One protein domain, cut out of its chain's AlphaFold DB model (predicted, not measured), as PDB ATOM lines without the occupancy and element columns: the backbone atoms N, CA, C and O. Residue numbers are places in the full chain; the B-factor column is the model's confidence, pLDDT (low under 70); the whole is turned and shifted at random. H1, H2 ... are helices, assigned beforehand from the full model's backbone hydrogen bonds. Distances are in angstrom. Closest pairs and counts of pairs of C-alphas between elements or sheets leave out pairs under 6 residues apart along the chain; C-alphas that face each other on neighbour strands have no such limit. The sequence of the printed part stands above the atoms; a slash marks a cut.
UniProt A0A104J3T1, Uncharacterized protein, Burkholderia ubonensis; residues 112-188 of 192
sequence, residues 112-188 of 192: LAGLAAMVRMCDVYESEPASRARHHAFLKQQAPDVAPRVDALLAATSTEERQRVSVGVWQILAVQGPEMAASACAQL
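Overview. This is residues 112 to 188 of the 192 residues of an uncharacterized protein of Burkholderia ubonensis (UniProt A0A104J3T1). One helix, H1, forms the core of a small rounded body, and the four other helices make a frame round it: the longest, H4, crosses H1 on one side, H2 folds back beside H1 on another side, and H3 and H5 pack on H1 toward its two ends, H3 near Ala 116 and H5 near Cys 122. The frame is only loosely closed: H3 touches H4, but H5 is not clearly in contact with H4 and is merely near H2. The printed part has 77 residues with five named helices, H1 to H5 in chain order, and no named strand; 64 residues are in the helices and the class is all helix. It is compact, with a radius of gyration of the C-alphas of 11.6 A, and the C-alphas span 28 by 25 by 20 A along their three main axes.

Arrangement. H4, residues 159 to 176, is the longest helix. With residues 164 to 172 alone it touches H1, residues 112 to 125, and the two are about perpendicular at 75 degrees. Their closest C-alphas, those of Ala 117 and Val 169, are 4.7 A apart. H1 is the hub, touching four helices. H1 and H2, residues 129 to 142, form a helical hairpin; they touch at a shallow tilt of 24 degrees and run opposite ways, H1 touching H2 with residues 119 to 123 alone and H2 touching H1 with residues 131 to 136 alone, and their closest C-alphas, those of Asp 123 and Arg 132, are 5.5 A apart. H1 also touches H3, residues 147 to 154, at a steep tilt of 67 degrees, and they run the same way; their closest C-alphas, Ala 116 and Val 150, are 5.3 A apart. With residues 121 to 125 alone H1 touches H5, residues 178 to 187, about perpendicular at 90 degrees; the closest C-alphas are those of Cys 122 and Cys 185, 5.0 A apart. The helix packing is mostly crossed, with one of six pairs at a shallow tilt. H3 and H4 touch, about perpendicular at 76 degrees, and their closest C-alphas, Leu 153 and Glu 161, are 6.5 A apart. H2 and H3 only just touch, with 3 pairs of C-alphas within 8 A, the closest being Lys 140 and Ala 147 at 5.4 A. H4 and H5 are close but not clearly touching, with the C-alphas of Leu 173 and Ala 181 closest at 6.9 A. H2 and H5 are near each other, while H2 and H4 are apart, as are H3 and H5. Every O i to N i+4 pair is within hydrogen-bond range in H1, H2, H3 and H4; in H5 it is 5 of 6.

Along the chain. H4 runs 25.4 A from C-alpha 159 at (48.196, 109.009, 30.381) to C-alpha 176. H1 begins at C-alpha 112, at (43.460, 109.090, 46.175), and measures 20.1 A. H2 measures 20.2 A, H3 10.4 A and H5 14.6 A, each from first to last C-alpha. H5 ends at C-alpha 187, at (51.151, 91.735, 54.914).

Size, cuts and confidence. The two C-alphas farthest apart are those of Ser 158 and Gln 187, at 30.6 A, and those of the first and last printed residues, Leu 112 and Leu 188, are 17.6 A apart. The printed part has no cut. The links H1 to H2, H2 to H3, H3 to H4 and H4 to H5 are tight, and no link is long. The mean pLDDT of the printed part is 90.6, and no printed residue is under 70; H5 has a mean of 85.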
ATOM      1  N   LEU A 112      44.000 109.975  47.204       92.50
ATOM      2  CA  LEU A 112      43.460 109.090  46.175       92.50
ATOM      3  C   LEU A 112      44.585 108.461  45.347       92.50
ATOM      4  O   LEU A 112      44.570 107.252  45.104       92.50
ATOM      5  N   ALA A 113      45.561 109.268  44.921       91.88
ATOM      6  CA  ALA A 113      46.729 108.776  44.202       91.88
ATOM      7  C   ALA A 113      47.615 107.900  45.093       91.88
ATOM      8  O   ALA A 113      48.121 106.890  44.612       91.88
ATOM      9  N   GLY A 114      47.758 108.236  46.378       91.81
ATOM     10  CA  GLY A 114      48.498 107.440  47.359       91.81
ATOM     11  C   GLY A 114      47.892 106.050  47.574       91.81
ATOM     12  O   GLY A 114      48.599 105.044  47.495       91.81
ATOM     13  N   LEU A 115      46.571 105.965  47.764       93.56
ATOM     14  CA  LEU A 115      45.862 104.688  47.904       93.56
ATOM     15  C   LEU A 115      45.920 103.857  46.617       93.56
ATOM     16  O   LEU A 115      46.217 102.662  46.668       93.56
ATOM     17  N   ALA A 116      45.692 104.481  45.456       95.44
ATOM     18  CA  ALA A 116      45.831 103.805  44.168       95.44
ATOM     19  C   ALA A 116      47.267 103.318  43.940       95.44
ATOM     20  O   ALA A 116      47.476 102.198  43.486       95.44
ATOM     21  N   ALA A 117      48.268 104.116  44.302       94.75
ATOM     22  CA  ALA A 117      49.665 103.732  44.207       94.75
ATOM     23  C   ALA A 117      50.011 102.532  45.085       94.75
ATOM     24  O   ALA A 117      50.689 101.625  44.610       94.75
ATOM     25  N   MET A 118      49.529 102.494  46.330       93.44
ATOM     26  CA  MET A 118      49.717 101.348  47.219       93.44
ATOM     27  C   MET A 118      49.145 100.071  46.592       93.44
ATOM     28  O   MET A 118      49.858  99.075  46.482       93.44
ATOM     29  N   VAL A 119      47.892 100.108  46.122       94.38
ATOM     30  CA  VAL A 119      47.260  98.943  45.479       94.38
ATOM     31  C   VAL A 119      48.003  98.554  44.202       94.38
ATOM     32  O   VAL A 119      48.372  97.394  44.048       94.38
ATOM     33  N   ARG A 120      48.325  99.516  43.323       94.88
ATOM     34  CA  ARG A 120      49.098  99.262  42.097       94.88
ATOM     35  C   ARG A 120      50.439  98.612  42.406       94.88
ATOM     36  O   ARG A 120      50.839  97.684  41.715       94.88
ATOM     37  N   MET A 121      51.148  99.117  43.408       94.69
ATOM     38  CA  MET A 121      52.444  98.597  43.818       94.69
ATOM     39  C   MET A 121      52.329  97.150  44.300       94.69
ATOM     40  O   MET A 121      53.107  96.302  43.865       94.69
ATOM     41  N   CYS A 122      51.331  96.847  45.129       93.50
ATOM     42  CA  CYS A 122      51.112  95.494  45.621       93.50
ATOM     43  C   CYS A 122      50.628  94.531  44.539       93.50
ATOM     44  O   CYS A 122      51.108  93.406  44.482       93.50
ATOM     45  N   ASP A 123      49.791  94.971  43.604       92.94
ATOM     46  CA  ASP A 123      49.356  94.157  42.461       92.94
ATOM     47  C   ASP A 123      50.474  93.848  41.455       92.94
ATOM     48  O   ASP A 123      50.364  92.900  40.663       92.94
ATOM     49  N   VAL A 124      51.521  94.681  41.450       93.12
ATOM     50  CA  VAL A 124      52.744  94.470  40.675       93.12
ATOM     51  C   VAL A 124      53.662  93.477  41.387       93.12
ATOM     52  O   VAL A 124      54.121  92.540  40.743       93.12
ATOM     53  N   TYR A 125      53.900  93.626  42.693       90.62
ATOM     54  CA  TYR A 125      54.748  92.684  43.437       90.62
ATOM     55  C   TYR A 125      54.087  91.319  43.681       90.62
ATOM     56  O   TYR A 125      54.780  90.304  43.708       90.62
ATOM     57  N   GLU A 126      52.760  91.274  43.791       91.38
ATOM     58  CA  GLU A 126      51.966  90.055  43.925       91.38
ATOM     59  C   GLU A 126      50.915  89.958  42.818       91.38
ATOM     60  O   GLU A 126      49.744  90.311  42.966       91.38
ATOM     61  N   SER A 127      51.342  89.432  41.675       85.00
ATOM     62  CA  SER A 127      50.517  89.366  40.468       85.00
ATOM     63  C   SER A 127      49.413  88.302  40.494       85.00
ATOM     64  O   SER A 127      48.624  88.230  39.550       85.00
ATOM     65  N   GLU A 128      49.367  87.440  41.513       89.25
ATOM     66  CA  GLU A 128      48.362  86.379  41.593       89.25
ATOM     67  C   GLU A 128      46.951  86.961  41.795       89.25
ATOM     68  O   GLU A 128      46.767  87.850  42.632       89.25
ATOM     69  N   PRO A 129      45.916  86.443  41.099       89.88
ATOM     70  CA  PRO A 129      44.550  86.956  41.228       89.88
ATOM     71  C   PRO A 129      44.028  86.980  42.668       89.88
ATOM     72  O   PRO A 129      43.299  87.896  43.044       89.88
ATOM     73  N   ALA A 130      44.420  85.996  43.484       89.81
ATOM     74  CA  ALA A 130      44.045  85.935  44.891       89.81
ATOM     75  C   ALA A 130      44.649  87.095  45.697       89.81
ATOM     76  O   ALA A 130      43.938  87.705  46.490       89.81
ATOM     77  N   SER A 131      45.922  87.437  45.476       90.56
ATOM     78  CA  SER A 131      46.569  88.576  46.140       90.56
ATOM     79  C   SER A 131      45.929  89.900  45.768       90.56
ATOM     80  O   SER A 131      45.546  90.662  46.651       90.56
ATOM     81  N   ARG A 132      45.669  90.117  44.476       89.81
ATOM     82  CA  ARG A 132      44.947  91.310  44.013       89.81
ATOM     83  C   ARG A 132      43.575  91.432  44.670       89.81
ATOM     84  O   ARG A 132      43.224  92.479  45.207       89.81
ATOM     85  N   ALA A 133      42.813  90.337  44.710       91.38
ATOM     86  CA  ALA A 133      41.520  90.324  45.387       91.38
ATOM     87  C   ALA A 133      41.640  90.705  46.875       91.38
ATOM     88  O   ALA A 133      40.803  91.464  47.364       91.38
ATOM     89  N   ARG A 134      42.689  90.245  47.578       92.75
ATOM     90  CA  ARG A 134      42.957  90.645  48.970       92.75
ATOM     91  C   ARG A 134      43.268  92.136  49.095       92.75
ATOM     92  O   ARG A 134      42.668  92.784  49.946       92.75
ATOM     93  N   HIS A 135      44.133  92.702  48.250       92.38
ATOM     94  CA  HIS A 135      44.479  94.130  48.318       92.38
ATOM     95  C   HIS A 135      43.253  95.026  48.102       92.38
ATOM     96  O   HIS A 135      43.004  95.952  48.875       92.38
ATOM     97  N   HIS A 136      42.445  94.717  47.086       92.06
ATOM     98  CA  HIS A 136      41.219  95.463  46.804       92.06
ATOM     99  C   HIS A 136      40.148  95.255  47.887       92.06
ATOM    100  O   HIS A 136      39.411  96.187  48.209       92.06
ATOM    101  N   ALA A 137      40.046  94.060  48.481       92.19
ATOM    102  CA  ALA A 137      39.154  93.820  49.616       92.19
ATOM    103  C   ALA A 137      39.583  94.620  50.854       92.19
ATOM    104  O   ALA A 137      38.741  95.256  51.487       92.19
ATOM    105  N   PHE A 138      40.883  94.651  51.155       91.31
ATOM    106  CA  PHE A 138      41.442  95.457  52.237       91.31
ATOM    107  C   PHE A 138      41.137  96.948  52.040       91.31
ATOM    108  O   PHE A 138      40.637  97.598  52.955       91.31
ATOM    109  N   LEU A 139      41.333  97.478  50.826       92.12
ATOM    110  CA  LEU A 139      40.972  98.861  50.503       92.12
ATOM    111  C   LEU A 139      39.483  99.145  50.761       92.12
ATOM    112  O   LEU A 139      39.149 100.164  51.358       92.12
ATOM    113  N   LYS A 140      38.588  98.244  50.342       93.44
ATOM    114  CA  LYS A 140      37.136  98.393  50.551       93.44
ATOM    115  C   LYS A 140      36.745  98.376  52.025       93.44
ATOM    116  O   LYS A 140      35.786  99.042  52.392       93.44
ATOM    117  N   GLN A 141      37.467  97.632  52.859       91.81
ATOM    118  CA  GLN A 141      37.234  97.607  54.303       91.81
ATOM    119  C   GLN A 141      37.731  98.885  54.986       91.81
ATOM    120  O   GLN A 141      37.035  99.425  55.839       91.81
ATOM    121  N   GLN A 142      38.916  99.376  54.609       89.75
ATOM    122  CA  GLN A 142      39.534 100.547  55.240       89.75
ATOM    123  C   GLN A 142      38.938 101.877  54.761       89.75
ATOM    124  O   GLN A 142      38.808 102.815  55.544       89.75
ATOM    125  N   ALA A 143      38.583 101.973  53.479       90.75
ATOM    126  CA  ALA A 143      38.108 103.204  52.852       90.75
ATOM    127  C   ALA A 143      36.955 102.924  51.862       90.75
ATOM    128  O   ALA A 143      37.111 103.146  50.655       90.75
ATOM    129  N   PRO A 144      35.788 102.446  52.339       92.56
ATOM    130  CA  PRO A 144      34.679 102.008  51.483       92.56
ATOM    131  C   PRO A 144      34.184 103.097  50.523       92.56
ATOM    132  O   PRO A 144      33.912 102.806  49.360       92.56
ATOM    133  N   ASP A 145      34.137 104.352  50.974       94.00
ATOM    134  CA  ASP A 145      33.657 105.484  50.169       94.00
ATOM    135  C   ASP A 145      34.652 105.902  49.072       94.00
ATOM    136  O   ASP A 145      34.278 106.490  48.054       94.00
ATOM    137  N   VAL A 146      35.940 105.600  49.267       94.19
ATOM    138  CA  VAL A 146      37.027 105.990  48.355       94.19
ATOM    139  C   VAL A 146      37.391 104.850  47.404       94.19
ATOM    140  O   VAL A 146      37.812 105.109  46.277       94.19
ATOM    141  N   ALA A 147      37.169 103.594  47.805       94.38
ATOM    142  CA  ALA A 147      37.523 102.410  47.030       94.38
ATOM    143  C   ALA A 147      37.009 102.427  45.573       94.38
ATOM    144  O   ALA A 147      37.816 102.172  44.682       94.38
ATOM    145  N   PRO A 148      35.751 102.819  45.263       95.44
ATOM    146  CA  PRO A 148      35.290 102.902  43.873       95.44
ATOM    147  C   PRO A 148      36.082 103.907  43.028       95.44
ATOM    148  O   PRO A 148      36.292 103.695  41.836       95.44
ATOM    149  N   ARG A 149      36.536 105.007  43.639       96.00
ATOM    150  CA  ARG A 149      37.329 106.041  42.958       96.00
ATOM    151  C   ARG A 149      38.764 105.580  42.728       96.00
ATOM    152  O   ARG A 149      39.341 105.924  41.703       96.00
ATOM    153  N   VAL A 150      39.326 104.802  43.653       95.94
ATOM    154  CA  VAL A 150      40.637 104.159  43.473       95.94
ATOM    155  C   VAL A 150      40.568 103.115  42.367       95.94
ATOM    156  O   VAL A 150      41.396 103.155  41.464       95.94
ATOM    157  N   ASP A 151      39.560 102.239  42.383       94.50
ATOM    158  CA  ASP A 151      39.348 101.233  41.336       94.50
ATOM    159  C   ASP A 151      39.197 101.907  39.957       94.50
ATOM    160  O   ASP A 151      39.811 101.474  38.982       94.50
ATOM    161  N   ALA A 152      38.451 103.016  39.878       94.88
ATOM    162  CA  ALA A 152      38.316 103.803  38.651       94.88
ATOM    163  C   ALA A 152      39.651 104.420  38.195       94.88
ATOM    164  O   ALA A 152      39.981 104.354  37.012       94.88
ATOM    165  N   LEU A 153      40.435 104.980  39.123       95.31
ATOM    166  CA  LEU A 153      41.744 105.561  38.822       95.31
ATOM    167  C   LEU A 153      42.759 104.496  38.369       95.31
ATOM    168  O   LEU A 153      43.561 104.750  37.475       95.31
ATOM    169  N   LEU A 154      42.709 103.291  38.939       94.00
ATOM    170  CA  LEU A 154      43.540 102.155  38.527       94.00
ATOM    171  C   LEU A 154      43.150 101.600  37.152       94.00
ATOM    172  O   LEU A 154      44.014 101.133  36.412       94.00
ATOM    173  N   ALA A 155      41.864 101.666  36.804       93.81
ATOM    174  CA  ALA A 155      41.341 101.263  35.499       93.81
ATOM    175  C   ALA A 155      41.485 102.350  34.417       93.81
ATOM    176  O   ALA A 155      41.142 102.117  33.253       93.81
ATOM    177  N   ALA A 156      41.969 103.539  34.782       90.12
ATOM    178  CA  ALA A 156      42.079 104.670  33.881       90.12
ATOM    179  C   ALA A 156      43.009 104.389  32.690       90.12
ATOM    180  O   ALA A 156      44.113 103.853  32.815       90.12
ATOM    181  N   THR A 157      42.576 104.822  31.506       87.31
ATOM    182  CA  THR A 157      43.336 104.671  30.254       87.31
ATOM    183  C   THR A 157      44.006 105.966  29.806       87.31
ATOM    184  O   THR A 157      44.806 105.941  28.868       87.31
ATOM    185  N   SER A 158      43.744 107.093  30.473       90.44
ATOM    186  CA  SER A 158      44.420 108.352  30.170       90.44
ATOM    187  C   SER A 158      45.858 108.337  30.703       90.44
ATOM    188  O   SER A 158      46.151 107.794  31.768       90.44
ATOM    189  N   THR A 159      46.790 108.925  29.950       89.00
ATOM    190  CA  THR A 159      48.196 109.009  30.381       89.00
ATOM    191  C   THR A 159      48.354 109.837  31.654       89.00
ATOM    192  O   THR A 159      49.175 109.498  32.498       89.00
ATOM    193  N   GLU A 160      47.558 110.890  31.822       88.44
ATOM    194  CA  GLU A 160      47.616 111.754  33.002       88.44
ATOM    195  C   GLU A 160      47.263 110.998  34.289       88.44
ATOM    196  O   GLU A 160      48.007 111.058  35.266       88.44
ATOM    197  N   GLU A 161      46.182 110.218  34.274       92.12
ATOM    198  CA  GLU A 161      45.751 109.430  35.430       92.12
ATOM    199  C   GLU A 161      46.740 108.305  35.755       92.12
ATOM    200  O   GLU A 161      47.100 108.115  36.918       92.12
ATOM    201  N   ARG A 162      47.274 107.611  34.740       92.75
ATOM    202  CA  ARG A 162      48.320 106.597  34.968       92.75
ATOM    203  C   ARG A 162      49.603 107.203  35.537       92.75
ATOM    204  O   ARG A 162      50.224 106.617  36.430       92.75
ATOM    205  N   GLN A 163      49.996 108.389  35.069       91.62
ATOM    206  CA  GLN A 163      51.131 109.117  35.634       91.62
ATOM    207  C   GLN A 163      50.855 109.582  37.065       91.62
ATOM    208  O   GLN A 163      51.763 109.524  37.888       91.62
ATOM    209  N   ARG A 164      49.626 109.992  37.393       92.94
ATOM    210  CA  ARG A 164      49.224 110.348  38.762       92.94
ATOM    211  C   ARG A 164      49.399 109.172  39.727       92.94
ATOM    212  O   ARG A 164      50.025 109.338  40.768       92.94
ATOM    213  N   VAL A 165      48.952 107.971  39.347       95.12
ATOM    214  CA  VAL A 165      49.209 106.747  40.134       95.12
ATOM    215  C   VAL A 165      50.711 106.473  40.242       95.12
ATOM    216  O   VAL A 165      51.220 106.195  41.326       95.12
ATOM    217  N   SER A 166      51.449 106.604  39.137       95.50
ATOM    218  CA  SER A 166      52.901 106.378  39.111       95.50
ATOM    219  C   SER A 166      53.674 107.369  39.995       95.50
ATOM    220  O   SER A 166      54.684 106.992  40.584       95.50
ATOM    221  N   VAL A 167      53.199 108.614  40.139       94.12
ATOM    222  CA  VAL A 167      53.755 109.596  41.087       94.12
ATOM    223  C   VAL A 167      53.606 109.090  42.519       94.12
ATOM    224  O   VAL A 167      54.594 109.096  43.252       94.12
ATOM    225  N   GLY A 168      52.428 108.585  42.894       93.94
ATOM    226  CA  GLY A 168      52.219 107.988  44.215       93.94
ATOM    227  C   GLY A 168      53.119 106.769  44.453       93.94
ATOM    228  O   GLY A 168      53.717 106.641  45.519       93.94
ATOM    229  N   VAL A 169      53.309 105.905  43.443       95.38
ATOM    230  CA  VAL A 169      54.215 104.744  43.559       95.38
ATOM    231  C   VAL A 169      55.638 105.227  43.822       95.38
ATOM    232  O   VAL A 169      56.320 104.717  44.708       95.38
ATOM    233  N   TRP A 170      56.081 106.252  43.096       94.12
ATOM    234  CA  TRP A 170      57.387 106.866  43.302       94.12
ATOM    235  C   TRP A 170      57.554 107.495  44.681       94.12
ATOM    236  O   TRP A 170      58.617 107.337  45.271       94.12
ATOM    237  N   GLN A 171      56.534 108.168  45.211       89.44
ATOM    238  CA  GLN A 171      56.567 108.720  46.568       89.44
ATOM    239  C   GLN A 171      56.737 107.610  47.616       89.44
ATOM    240  O   GLN A 171      57.570 107.743  48.512       89.44
ATOM    241  N   ILE A 172      56.034 106.481  47.465       88.06
ATOM    242  CA  ILE A 172      56.182 105.322  48.360       88.06
ATOM    243  C   ILE A 172      57.584 104.715  48.239       88.06
ATOM    244  O   ILE A 172      58.268 104.531  49.247       88.06
ATOM    245  N   LEU A 173      58.044 104.432  47.016       87.62
ATOM    246  CA  LEU A 173      59.355 103.820  46.773       87.62
ATOM    247  C   LEU A 173      60.514 104.726  47.199       87.62
ATOM    248  O   LEU A 173      61.527 104.225  47.680       87.62
ATOM    249  N   ALA A 174      60.370 106.043  47.052       81.50
ATOM    250  CA  ALA A 174      61.350 107.025  47.501       81.50
ATOM    251  C   ALA A 174      61.560 106.979  49.020       81.50
ATOM    252  O   ALA A 174      62.690 107.114  49.486       81.50
ATOM    253  N   VAL A 175      60.480 106.787  49.780       79.19
ATOM    254  CA  VAL A 175      60.516 106.791  51.247       79.19
ATOM    255  C   VAL A 175      60.890 105.419  51.807       79.19
ATOM    256  O   VAL A 175      61.727 105.335  52.700       79.19
ATOM    257  N   GLN A 176      60.283 104.348  51.293       79.62
ATOM    258  CA  GLN A 176      60.381 103.006  51.882       79.62
ATOM    259  C   GLN A 176      61.420 102.111  51.197       79.62
ATOM    260  O   GLN A 176      61.922 101.162  51.796       79.62
ATOM    261  N   GLY A 177      61.752 102.385  49.935       81.38
ATOM    262  CA  GLY A 177      62.508 101.464  49.091       81.38
ATOM    263  C   GLY A 177      61.678 100.251  48.626       81.38
ATOM    264  O   GLY A 177      60.665  99.896  49.234       81.38
ATOM    265  N   PRO A 178      62.085  99.587  47.529       80.62
ATOM    266  CA  PRO A 178      61.293  98.527  46.899       80.62
ATOM    267  C   PRO A 178      61.184  97.249  47.742       80.62
ATOM    268  O   PRO A 178      60.149  96.593  47.706       80.62
ATOM    269  N   GLU A 179      62.210  96.903  48.524       82.88
ATOM    270  CA  GLU A 179      62.202  95.685  49.350       82.88
ATOM    271  C   GLU A 179      61.201  95.783  50.507       82.88
ATOM    272  O   GLU A 179      60.391  94.875  50.705       82.88
ATOM    273  N   MET A 180      61.211  96.900  51.245       83.50
ATOM    274  CA  MET A 180      60.237  97.111  52.320       83.50
ATOM    275  C   MET A 180      58.822  97.249  51.765       83.50
ATOM    276  O   MET A 180      57.891  96.689  52.336       83.50
ATOM    277  N   ALA A 181      58.664  97.933  50.628       85.31
ATOM    278  CA  ALA A 181      57.385  98.040  49.938       85.31
ATOM    279  C   ALA A 181      56.812  96.667  49.546       85.31
ATOM    280  O   ALA A 181      55.649  96.388  49.829       85.31
ATOM    281  N   ALA A 182      57.624  95.788  48.951       86.31
ATOM    282  CA  ALA A 182      57.198  94.435  48.598       86.31
ATOM    283  C   ALA A 182      56.829  93.601  49.839       86.31
ATOM    284  O   ALA A 182      55.815  92.908  49.840       86.31
ATOM    285  N   SER A 183      57.609  93.710  50.921       85.75
ATOM    286  CA  SER A 183      57.306  93.043  52.196       85.75
ATOM    287  C   SER A 183      55.988  93.527  52.816       85.75
ATOM    288  O   SER A 183      55.219  92.723  53.344       85.75
ATOM    289  N   ALA A 184      55.700  94.828  52.725       86.62
ATOM    290  CA  ALA A 184      54.447  95.402  53.208       86.62
ATOM    291  C   ALA A 184      53.233  94.880  52.423       86.62
ATOM    292  O   ALA A 184      52.188  94.629  53.020       86.62
ATOM    293  N   CYS A 185      53.375  94.648  51.114       89.75
ATOM    294  CA  CYS A 185      52.306  94.080  50.289       89.75
ATOM    295  C   CYS A 185      51.907  92.666  50.730       89.75
ATOM    296  O   CYS A 185      50.719  92.413  50.910       89.75
ATOM    297  N   ALA A 186      52.880  91.815  51.074       85.50
ATOM    298  CA  ALA A 186      52.620  90.467  51.601       85.50
ATOM    299  C   ALA A 186      51.837  90.457  52.920       85.50
ATOM    300  O   ALA A 186      51.201  89.462  53.276       85.50
ATOM    301  N   GLN A 187      51.872  91.565  53.656       83.25
ATOM    302  CA  GLN A 187      51.151  91.735  54.914       83.25
ATOM    303  C   GLN A 187      49.784  92.406  54.716       83.25
ATOM    304  O   GLN A 187      48.935  92.348  55.610       83.25
ATOM    305  N   LEU A 188      49.536  93.013  53.553       79.81
ATOM    306  CA  LEU A 188      48.326  93.775  53.274       79.81
ATOM    307  C   LEU A 188      47.113  92.843  53.137       79.81
ATOM    308  O   LEU A 188      47.029  92.017  52.229       79.81
TER     309      LEU A 188